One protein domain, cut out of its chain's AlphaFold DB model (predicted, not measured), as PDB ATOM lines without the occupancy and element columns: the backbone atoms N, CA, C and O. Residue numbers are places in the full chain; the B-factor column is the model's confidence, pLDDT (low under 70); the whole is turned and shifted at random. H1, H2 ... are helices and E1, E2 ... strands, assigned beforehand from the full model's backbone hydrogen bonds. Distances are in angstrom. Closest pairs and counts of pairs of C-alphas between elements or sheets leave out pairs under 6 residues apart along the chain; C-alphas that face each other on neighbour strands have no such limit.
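What this domain is: This is residues 49 to 131 of the 146 residues of an uncharacterized protein of Ramazzottius varieornatus (UniProt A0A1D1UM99). What shape do these atoms make? A helix, H1, and a small hairpin, E1 and E2, follow each other end to end on one side, while a second hairpin, E3 and E4, reaches far to the other side, with residues 92 to 97 sticking out at its tip. Two long loop stretches, residues 76 to 87 and 102 to 131, lie outside the named elements. What is it built of? The printed part has 83 residues, with one named helix and four named strands in the order H1, E1, E2, E3, E4, in two antiparallel sheets of two strands; the class is mixed, with 36 residues in named elements, under half. The whole is loose, with a radius of gyration of the C-alphas of 15.5 A and spans of 43 by 36 by 23 A.

How they stand to each other: What follows the first helix? H1, residues 49 to 64, has every O i to N i+4 pair within hydrogen-bond range. A tight link leads to the hairpin of E1, residues 66 to 69, and E2, residues 72 to 75, antiparallel at 147 degrees, with N 67 and O 74 2.9 A apart. How near is H1 to E2? Their closest C-alphas, Tyr 63 and Gly 75, are 6.9 A apart. What of the second hairpin? E3, residues 88 to 93, and E4, residues 96 to 101, are antiparallel at 154 degrees, with N 91 and O 98 2.9 A apart. H1 is apart from both.

Where its parts are: Where does H1 run? It spans 22.4 A from C-alpha 49 at (128.240, 179.185, 210.280). How long are the strands? E1 spans 9.3 A, E2 9.9 A, E3 15.4 A and E4 15.7 A, ending at C-alpha 101 at (105.603, 171.688, 192.749).

The domain as a whole: How large is it? The farthest C-alphas, those of Cys 77 and Asp 95, are 45.6 A apart; the printed part has no cut, and the link E2 to E3 is long. Where is confidence low? Mean pLDDT of the printed part is 77.0; 25 residues are under 70, among them 49 to 54 and 74 to 83.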
ATOM      1  N   ILE A  49     128.344 180.642 210.391       47.59
ATOM      2  CA  ILE A  49     128.240 179.185 210.280       47.59
ATOM      3  C   ILE A  49     127.086 178.761 209.350       47.59
ATOM      4  O   ILE A  49     127.257 177.838 208.558       47.59
ATOM      5  N   TRP A  50     125.928 179.431 209.369       47.47
ATOM      6  CA  TRP A  50     124.757 179.016 208.573       47.47
ATOM      7  C   TRP A  50     124.870 179.403 207.097       47.47
ATOM      8  O   TRP A  50     124.428 178.654 206.218       47.47
ATOM      9  N   THR A  51     125.519 180.535 206.809       59.00
ATOM     10  CA  THR A  51     125.917 180.897 205.442       59.00
ATOM     11  C   THR A  51     126.962 179.915 204.919       59.00
ATOM     12  O   THR A  51     126.832 179.451 203.788       59.00
ATOM     13  N   ALA A  52     127.928 179.506 205.749       61.72
ATOM     14  CA  ALA A  52     128.920 178.503 205.375       61.72
ATOM     15  C   ALA A  52     128.294 177.128 205.099       61.72
ATOM     16  O   ALA A  52     128.621 176.531 204.075       61.72
ATOM     17  N   THR A  53     127.375 176.635 205.937       65.50
ATOM     18  CA  THR A  53     126.679 175.359 205.695       65.50
ATOM     19  C   THR A  53     125.846 175.425 204.421       65.50
ATOM     20  O   THR A  53     126.032 174.605 203.534       65.50
ATOM     21  N   THR A  54     125.017 176.458 204.242       68.88
ATOM     22  CA  THR A  54     124.208 176.605 203.016       68.88
ATOM     23  C   THR A  54     125.083 176.656 201.761       68.88
ATOM     24  O   THR A  54     124.790 175.993 200.768       68.88
ATOM     25  N   VAL A  55     126.191 177.402 201.805       72.69
ATOM     26  CA  VAL A  55     127.154 177.475 200.697       72.69
ATOM     27  C   VAL A  55     127.854 176.133 200.468       72.69
ATOM     28  O   VAL A  55     128.056 175.757 199.316       72.69
ATOM     29  N   ARG A  56     128.201 175.388 201.524       75.19
ATOM     30  CA  ARG A  56     128.784 174.041 201.411       75.19
ATOM     31  C   ARG A  56     127.809 173.064 200.763       75.19
ATOM     32  O   ARG A  56     128.223 172.371 199.841       75.19
ATOM     33  N   ASN A  57     126.537 173.070 201.161       77.31
ATOM     34  CA  ASN A  57     125.499 172.226 200.557       77.31
ATOM     35  C   ASN A  57     125.363 172.538 199.057       77.31
ATOM     36  O   ASN A  57     125.442 171.646 198.220       77.31
ATOM     37  N   ARG A  58     125.289 173.826 198.696       76.75
ATOM     38  CA  ARG A  58     125.250 174.266 197.288       76.75
ATOM     39  C   ARG A  58     126.489 173.882 196.495       76.75
ATOM     40  O   ARG A  58     126.416 173.539 195.314       76.75
ATOM     41  N   ARG A  59     127.655 173.966 197.131       78.94
ATOM     42  CA  ARG A  59     128.912 173.569 196.507       78.94
ATOM     43  C   ARG A  59     128.947 172.058 196.285       78.94
ATOM     44  O   ARG A  59     129.403 171.635 195.230       78.94
ATOM     45  N   TYR A  60     128.437 171.277 197.235       83.69
ATOM     46  CA  TYR A  60     128.294 169.832 197.095       83.69
ATOM     47  C   TYR A  60     127.382 169.474 195.916       83.69
ATOM     48  O   TYR A  60     127.819 168.730 195.042       83.69
ATOM     49  N   GLU A  61     126.197 170.090 195.809       83.44
ATOM     50  CA  GLU A  61     125.320 169.949 194.632       83.44
ATOM     51  C   GLU A  61     126.101 170.219 193.326       83.44
ATOM     52  O   GLU A  61     126.063 169.427 192.389       83.44
ATOM     53  N   SER A  62     126.900 171.291 193.284       80.69
ATOM     54  CA  SER A  62     127.692 171.663 192.096       80.69
ATOM     55  C   SER A  62     128.809 170.671 191.737       80.69
ATOM     56  O   SER A  62     129.211 170.608 190.575       80.69
ATOM     57  N   TYR A  63     129.350 169.937 192.714       83.12
ATOM     58  CA  TYR A  63     130.365 168.906 192.476       83.12
ATOM     59  C   TYR A  63     129.757 167.576 192.037       83.12
ATOM     60  O   TYR A  63     130.378 166.858 191.255       83.12
ATOM     61  N   MET A  64     128.559 167.258 192.523       84.62
ATOM     62  CA  MET A  64     127.871 166.004 192.209       84.62
ATOM     63  C   MET A  64     127.069 166.081 190.904       84.62
ATOM     64  O   MET A  64     126.744 165.049 190.317       84.62
ATOM     65  N   CYS A  65     126.776 167.290 190.425       83.38
ATOM     66  CA  CYS A  65     126.013 167.523 189.205       83.38
ATOM     67  C   CYS A  65     126.896 167.940 188.023       83.38
ATOM     68  O   CYS A  65     127.933 168.589 188.160       83.38
ATOM     69  N   TYR A  66     126.419 167.630 186.820       81.31
ATOM     70  CA  TYR A  66     126.931 168.186 185.572       81.31
ATOM     71  C   TYR A  66     125.761 168.667 184.714       81.31
ATOM     72  O   TYR A  66     124.658 168.122 184.784       81.31
ATOM     73  N   GLN A  67     125.995 169.668 183.873       78.38
ATOM     74  CA  GLN A  67     125.051 170.035 182.820       78.38
ATOM     75  C   GLN A  67     125.408 169.292 181.534       78.38
ATOM     76  O   GLN A  67     126.582 169.130 181.199       78.38
ATOM     77  N   LYS A  68     124.388 168.830 180.808       73.69
ATOM     78  CA  LYS A  68     124.535 168.286 179.455       73.69
ATOM     79  C   LYS A  68     124.163 169.391 178.470       73.69
ATOM     80  O   LYS A  68     122.986 169.585 178.186       73.69
ATOM     81  N   ILE A  69     125.159 170.127 177.984       70.25
ATOM     82  CA  ILE A  69     124.979 171.169 176.963       70.25
ATOM     83  C   ILE A  69     125.487 170.586 175.648       70.25
ATOM     84  O   ILE A  69     126.633 170.147 175.580       70.25
ATOM     85  N   GLU A  70     124.621 170.502 174.634       71.94
ATOM     86  CA  GLU A  70     124.973 169.951 173.310       71.94
ATOM     87  C   GLU A  70     125.619 168.551 173.381       71.94
ATOM     88  O   GLU A  70     126.554 168.215 172.659       71.94
ATOM     89  N   GLY A  71     125.156 167.718 174.318       69.19
ATOM     90  CA  GLY A  71     125.686 166.366 174.522       69.19
ATOM     91  C   GLY A  71     127.007 166.289 175.294       69.19
ATOM     92  O   GLY A  71     127.415 165.187 175.663       69.19
ATOM     93  N   ARG A  72     127.647 167.420 175.618       71.81
ATOM     94  CA  ARG A  72     128.863 167.465 176.440       71.81
ATOM     95  C   ARG A  72     128.520 167.655 177.912       71.81
ATOM     96  O   ARG A  72     127.677 168.478 178.261       71.81
ATOM     97  N   LYS A  73     129.193 166.892 178.779       73.75
ATOM     98  CA  LYS A  73     129.087 167.028 180.236       73.75
ATOM     99  C   LYS A  73     130.022 168.138 180.710       73.75
ATOM    100  O   LYS A  73     131.231 168.034 180.524       73.75
ATOM    101  N   THR A  74     129.474 169.173 181.332       69.31
ATOM    102  CA  THR A  74     130.235 170.263 181.954       69.31
ATOM    103  C   THR A  74     129.977 170.264 183.463       69.31
ATOM    104  O   THR A  74     128.828 170.317 183.905       69.31
ATOM    105  N   GLY A  75     131.036 170.161 184.272       64.50
ATOM    106  CA  GLY A  75     130.951 170.077 185.738       64.50
ATOM    107  C   GLY A  75     131.945 171.000 186.452       64.50
ATOM    108  O   GLY A  75     132.774 171.644 185.814       64.50
ATOM    109  N   GLY A  76     131.854 171.075 187.783       56.81
ATOM    110  CA  GLY A  76     132.926 171.579 188.659       56.81
ATOM    111  C   GLY A  76     133.080 173.099 188.831       56.81
ATOM    112  O   GLY A  76     133.696 173.522 189.805       56.81
ATOM    113  N   CYS A  77     132.502 173.937 187.964       56.50
ATOM    114  CA  CYS A  77     132.637 175.405 188.056       56.50
ATOM    115  C   CYS A  77     131.318 176.174 187.892       56.50
ATOM    116  O   CYS A  77     131.314 177.313 187.425       56.50
ATOM    117  N   GLN A  78     130.187 175.573 188.260       62.25
ATOM    118  CA  GLN A  78     128.909 176.276 188.166       62.25
ATOM    119  C   GLN A  78     128.752 177.340 189.264       62.25
ATOM    120  O   GLN A  78     129.340 177.212 190.347       62.25
ATOM    121  N   PRO A  79     127.976 178.410 189.000       63.25
ATOM    122  CA  PRO A  79     127.602 179.377 190.023       63.25
ATOM    123  C   PRO A  79     126.979 178.669 191.231       63.25
ATOM    124  O   PRO A  79     126.198 177.742 191.060       63.25
ATOM    125  N   LEU A  80     127.270 179.139 192.449       62.06
ATOM    126  CA  LEU A  80     126.747 178.569 193.706       62.06
ATOM    127  C   LEU A  80     125.214 178.602 193.833       62.06
ATOM    128  O   LEU A  80     124.651 177.944 194.701       62.06
ATOM    129  N   TYR A  81     124.542 179.384 192.994       62.12
ATOM    130  CA  TYR A  81     123.090 179.515 192.970       62.12
ATOM    131  C   TYR A  81     122.583 179.263 191.549       62.12
ATOM    132  O   TYR A  81     122.177 180.210 190.871       62.12
ATOM    133  N   PRO A  82     122.656 178.015 191.053       61.03
ATOM    134  CA  PRO A  82     122.107 177.701 189.747       61.03
ATOM    135  C   PRO A  82     120.576 177.800 189.782       61.03
ATOM    136  O   PRO A  82     119.939 177.726 190.839       61.03
ATOM    137  N   SER A  83     119.975 177.976 188.606       67.12
ATOM    138  CA  SER A  83     118.523 177.944 188.440       67.12
ATOM    139  C   SER A  83     117.949 176.641 189.001       67.12
ATOM    140  O   SER A  83     118.449 175.555 188.717       67.12
ATOM    141  N   ARG A  84     116.882 176.750 189.796       72.69
ATOM    142  CA  ARG A  84     116.167 175.595 190.344       72.69
ATOM    143  C   ARG A  84     115.238 175.008 189.284       72.69
ATOM    144  O   ARG A  84     114.506 175.746 188.625       72.69
ATOM    145  N   PHE A  85     115.231 173.684 189.161       82.62
ATOM    146  CA  PHE A  85     114.231 172.966 188.378       82.62
ATOM    147  C   PHE A  85     113.103 172.489 189.304       82.62
ATOM    148  O   PHE A  85     113.360 171.928 190.370       82.62
ATOM    149  N   HIS A  86     111.856 172.744 188.903       86.31
ATOM    150  CA  HIS A  86     110.660 172.475 189.703       86.31
ATOM    151  C   HIS A  86     109.687 171.576 188.929       86.31
ATOM    152  O   HIS A  86     108.819 172.095 188.221       86.31
ATOM    153  N   PRO A  87     109.808 170.239 189.020       86.38
ATOM    154  CA  PRO A  87     108.785 169.358 188.488       86.38
ATOM    155  C   PRO A  87     107.448 169.611 189.189       86.38
ATOM    156  O   PRO A  87     107.384 169.861 190.395       86.38
ATOM    157  N   VAL A  88     106.375 169.509 188.409       89.56
ATOM    158  CA  VAL A  88     105.004 169.549 188.911       89.56
ATOM    159  C   VAL A  88     104.458 168.131 188.889       89.56
ATOM    160  O   VAL A  88     104.408 167.494 187.837       89.56
ATOM    161  N   ALA A  89     104.040 167.646 190.051       88.19
ATOM    162  CA  ALA A  89     103.431 166.342 190.222       88.19
ATOM    163  C   ALA A  89     101.934 166.495 190.489       88.19
ATOM    164  O   ALA A  89     101.510 167.286 191.336       88.19
ATOM    165  N   TYR A  90     101.133 165.703 189.782       91.56
ATOM    166  CA  TYR A  90      99.734 165.489 190.123       91.56
ATOM    167  C   TYR A  90      99.622 164.187 190.909       91.56
ATOM    168  O   TYR A  90     100.067 163.140 190.443       91.56
ATOM    169  N   THR A  91      99.067 164.259 192.113       91.00
ATOM    170  CA  THR A  91      98.981 163.116 193.025       91.00
ATOM    171  C   THR A  91      97.698 163.162 193.845       91.00
ATOM    172  O   THR A  91      96.927 164.124 193.790       91.00
ATOM    173  N   THR A  92      97.452 162.108 194.609       93.62
ATOM    174  CA  THR A  92      96.317 161.993 195.517       93.62
ATOM    175  C   THR A  92      96.798 161.596 196.899       93.62
ATOM    176  O   THR A  92      97.495 160.592 197.046       93.62
ATOM    177  N   LEU A  93      96.384 162.347 197.914       90.50
ATOM    178  CA  LEU A  93      96.526 161.958 199.311       90.50
ATOM    179  C   LEU A  93      95.129 161.659 199.851       90.50
ATOM    180  O   LEU A  93      94.356 162.578 200.115       90.50
ATOM    181  N   ARG A  94      94.810 160.368 199.997       92.88
ATOM    182  CA  ARG A  94      93.445 159.894 200.282       92.88
ATOM    183  C   ARG A  94      92.467 160.405 199.212       92.88
ATOM    184  O   ARG A  94      92.638 160.109 198.033       92.88
ATOM    185  N   ASP A  95      91.468 161.175 199.613       92.88
ATOM    186  CA  ASP A  95      90.439 161.793 198.781       92.88
ATOM    187  C   ASP A  95      90.850 163.163 198.211       92.88
ATOM    188  O   ASP A  95      90.173 163.709 197.335       92.88
ATOM    189  N   MET A  96      91.987 163.715 198.645       91.44
ATOM    190  CA  MET A  96      92.479 165.004 198.166       91.44
ATOM    191  C   MET A  96      93.327 164.841 196.908       91.44
ATOM    192  O   MET A  96      94.411 164.261 196.935       91.44
ATOM    193  N   ARG A  97      92.865 165.429 195.802       95.81
ATOM    194  CA  ARG A  97      93.660 165.595 194.576       95.81
ATOM    195  C   ARG A  97      94.563 166.810 194.723       95.81
ATOM    196  O   ARG A  97      94.086 167.911 194.995       95.81
ATOM    197  N   MET A  98      95.855 166.609 194.521       94.81
ATOM    198  CA  MET A  98      96.888 167.605 194.761       94.81
ATOM    199  C   MET A  98      97.700 167.851 193.494       94.81
ATOM    200  O   MET A  98      98.044 166.925 192.763       94.81
ATOM    201  N   LEU A  99      98.041 169.116 193.272       94.00
ATOM    202  CA  LEU A  99      99.051 169.528 192.308       94.00
ATOM    203  C   LEU A  99     100.187 170.165 193.108       94.00
ATOM    204  O   LEU A  99      99.978 171.196 193.748       94.00
ATOM    205  N   ILE A 100     101.350 169.523 193.127       90.25
ATOM    206  CA  ILE A 100     102.479 169.898 193.984       90.25
ATOM    207  C   ILE A 100     103.673 170.215 193.094       90.25
ATOM    208  O   ILE A 100     104.018 169.429 192.216       90.25
ATOM    209  N   ALA A 101     104.316 171.353 193.337       87.69
ATOM    210  CA  ALA A 101     105.603 171.688 192.749       87.69
ATOM    211  C   ALA A 101     106.665 171.661 193.849       87.69
ATOM    212  O   ALA A 101     106.492 172.295 194.889       87.69
ATOM    213  N   SER A 102     107.760 170.943 193.618       83.00
ATOM    214  CA  SER A 102     108.910 170.907 194.527       83.00
ATOM    215  C   SER A 102     110.182 171.107 193.730       83.00
ATOM    216  O   SER A 102     110.243 170.696 192.576       83.00
ATOM    217  N   SER A 103     111.195 171.739 194.321       83.75
ATOM    218  CA  SER A 103     112.536 171.689 193.737       83.75
ATOM    219  C   SER A 103     113.085 170.270 193.818       83.75
ATOM    220  O   SER A 103     112.787 169.550 194.771       83.75
ATOM    221  N   ILE A 104     113.909 169.920 192.841       85.12
ATOM    222  CA  ILE A 104     114.800 168.761 192.882       85.12
ATOM    223  C   ILE A 104     116.226 169.231 192.596       85.12
ATOM    224  O   ILE A 104     116.407 170.271 191.948       85.12
ATOM    225  N   ASP A 105     117.218 168.470 193.042       84.00
ATOM    226  CA  ASP A 105     118.620 168.854 192.865       84.00
ATOM    227  C   ASP A 105     119.219 168.301 191.567       84.00
ATOM    228  O   ASP A 105     119.927 169.024 190.862       84.00
ATOM    229  N   ALA A 106     118.911 167.049 191.204       84.56
ATOM    230  CA  ALA A 106     119.433 166.442 189.979       84.56
ATOM    231  C   ALA A 106     118.539 165.334 189.401       84.56
ATOM    232  O   ALA A 106     117.604 164.841 190.032       84.56
ATOM    233  N   ALA A 107     118.871 164.921 188.179       85.69
ATOM    234  CA  ALA A 107     118.384 163.692 187.566       85.69
ATOM    235  C   ALA A 107     119.525 162.670 187.507       85.69
ATOM    236  O   ALA A 107     120.623 162.998 187.051       85.69
ATOM    237  N   ASP A 108     119.265 161.437 187.931       84.88
ATOM    238  CA  ASP A 108     120.223 160.343 187.825       84.88
ATOM    239  C   ASP A 108     120.369 159.924 186.357       84.88
ATOM    240  O   ASP A 108     119.414 159.511 185.696       84.88
ATOM    241  N   SER A 109     121.588 160.052 185.831       77.56
ATOM    242  CA  SER A 109     121.898 159.704 184.444       77.56
ATOM    243  C   SER A 109     122.098 158.212 184.188       77.56
ATOM    244  O   SER A 109     122.269 157.826 183.034       77.56
ATOM    245  N   THR A 110     122.127 157.383 185.232       80.44
ATOM    246  CA  THR A 110     122.178 155.916 185.111       80.44
ATOM    247  C   THR A 110     120.790 155.308 184.927       80.44
ATOM    248  O   THR A 110     120.658 154.171 184.472       80.44
ATOM    249  N   ILE A 111     119.747 156.072 185.255       78.94
ATOM    250  CA  ILE A 111     118.362 155.660 185.104       78.94
ATOM    251  C   ILE A 111     117.912 155.918 183.664       78.94
ATOM    252  O   ILE A 111     118.144 156.996 183.116       78.94
ATOM    253  N   ASP A 112     117.251 154.912 183.078       74.62
ATOM    254  CA  ASP A 112     116.659 154.957 181.737       74.62
ATOM    255  C   ASP A 112     115.929 156.287 181.487       74.62
ATOM    256  O   ASP A 112     115.128 156.746 182.309       74.62
ATOM    257  N   GLU A 113     116.206 156.909 180.339       68.06
ATOM    258  CA  GLU A 113     115.608 158.177 179.934       68.06
ATOM    259  C   GLU A 113     114.078 158.101 179.829       68.06
ATOM    260  O   GLU A 113     113.420 159.131 179.994       68.06
ATOM    261  N   LEU A 114     113.527 156.897 179.636       67.75
ATOM    262  CA  LEU A 114     112.090 156.628 179.600       67.75
ATOM    263  C   LEU A 114     111.424 156.633 180.984       67.75
ATOM    264  O   LEU A 114     110.196 156.698 181.069       67.75
ATOM    265  N   LYS A 115     112.186 156.580 182.086       70.88
ATOM    266  CA  LYS A 115     111.603 156.735 183.425       70.88
ATOM    267  C   LYS A 115     111.335 158.212 183.714       70.88
ATOM    268  O   LYS A 115     112.216 159.068 183.618       70.88
ATOM    269  N   HIS A 116     110.096 158.502 184.097       69.38
ATOM    270  CA  HIS A 116     109.629 159.847 184.420       69.38
ATOM    271  C   HIS A 116     109.698 160.138 185.932       69.38
ATOM    272  O   HIS A 116     110.247 159.361 186.715       69.38
ATOM    273  N   TYR A 117     109.186 161.302 186.345       68.06
ATOM    274  CA  TYR A 117     109.015 161.650 187.759       68.06
ATOM    275  C   TYR A 117     108.200 160.568 188.502       68.06
ATOM    276  O   TYR A 117     107.182 160.137 187.954       68.06
ATOM    277  N   PRO A 118     108.536 160.212 189.760       74.31
ATOM    278  CA  PRO A 118     109.673 160.691 190.560       74.31
ATOM    279  C   PRO A 118     110.965 159.868 190.407       74.31
ATOM    280  O   PRO A 118     111.999 160.285 190.916       74.31
ATOM    281  N   GLN A 119     110.938 158.720 189.727       81.56
ATOM    282  CA  GLN A 119     111.974 157.683 189.849       81.56
ATOM    283  C   GLN A 119     113.349 158.090 189.310       81.56
ATOM    284  O   GLN A 119     114.345 157.495 189.702       81.56
ATOM    285  N   LYS A 120     113.411 159.064 188.398       84.00
ATOM    286  CA  LYS A 120     114.669 159.546 187.810       84.00
ATOM    287  C   LYS A 120     115.377 160.605 188.665       84.00
ATOM    288  O   LYS A 120     116.534 160.921 188.407       84.00
ATOM    289  N   TYR A 121     114.693 161.204 189.633       86.62
ATOM    290  CA  TYR A 121     115.204 162.381 190.331       86.62
ATOM    291  C   TYR A 121     115.813 162.031 191.681       86.62
ATOM    292  O   TYR A 121     115.338 161.132 192.371       86.62
ATOM    293  N   VAL A 122     116.861 162.765 192.046       86.12
ATOM    294  CA  VAL A 122     117.601 162.578 193.296       86.12
ATOM    295  C   VAL A 122     117.703 163.898 194.052       86.12
ATOM    296  O   VAL A 122     117.759 164.974 193.448       86.12
ATOM    297  N   ASP A 123     117.724 163.787 195.376       85.62
ATOM    298  CA  ASP A 123     117.905 164.896 196.310       85.62
ATOM    299  C   ASP A 123     119.289 164.768 196.952       85.62
ATOM    300  O   ASP A 123     119.709 163.662 197.315       85.62
ATOM    301  N   LEU A 124     120.032 165.871 197.044       84.56
ATOM    302  CA  LEU A 124     121.414 165.870 197.511       84.56
ATOM    303  C   LEU A 124     121.494 166.533 198.881       84.56
ATOM    304  O   LEU A 124     121.358 167.743 199.034       84.56
ATOM    305  N   VAL A 125     121.793 165.728 199.896       82.88
ATOM    306  CA  VAL A 125     121.922 166.196 201.276       82.88
ATOM    307  C   VAL A 125     123.358 166.065 201.767       82.88
ATOM    308  O   VAL A 125     124.057 165.096 201.476       82.88
ATOM    309  N   THR A 126     123.790 167.039 202.562       77.75
ATOM    310  CA  THR A 126     125.012 166.956 203.362       77.75
ATOM    311  C   THR A 126     124.642 166.994 204.836       77.75
ATOM    312  O   THR A 126     123.855 167.842 205.260       77.75
ATOM    313  N   VAL A 127     125.256 166.122 205.622       73.62
ATOM    314  CA  VAL A 127     125.096 166.043 207.079       73.62
ATOM    315  C   VAL A 127     126.472 166.091 207.734       73.62
ATOM    316  O   VAL A 127     127.477 165.822 207.067       73.62
ATOM    317  N   GLN A 128     126.552 166.459 209.014       68.69
ATOM    318  CA  GLN A 128     127.829 166.357 209.717       68.69
ATOM    319  C   GLN A 128     128.153 164.879 209.944       68.69
ATOM    320  O   GLN A 128     127.266 164.068 210.193       68.69
ATOM    321  N   ALA A 129     129.433 164.518 209.845       67.44
ATOM    322  CA  ALA A 129     129.859 163.129 210.011       67.44
ATOM    323  C   ALA A 129     129.455 162.561 211.385       67.44
ATOM    324  O   ALA A 129     129.055 161.405 211.476       67.44
ATOM    325  N   ASP A 130     129.470 163.398 212.425       67.44
ATOM    326  CA  ASP A 130     129.097 163.013 213.790       67.44
ATOM    327  C   ASP A 130     127.591 162.726 213.958       67.44
ATOM    328  O   ASP A 130     127.204 162.040 214.908       67.44
ATOM    329  N   ASP A 131     126.747 163.193 213.028       63.72
ATOM    330  CA  ASP A 131     125.309 162.888 212.984       63.72
ATOM    331  C   ASP A 131     125.035 161.501 212.366       63.72
ATOM    332  O   ASP A 131     123.973 160.910 212.575       63.72
TER     333      ASP A 131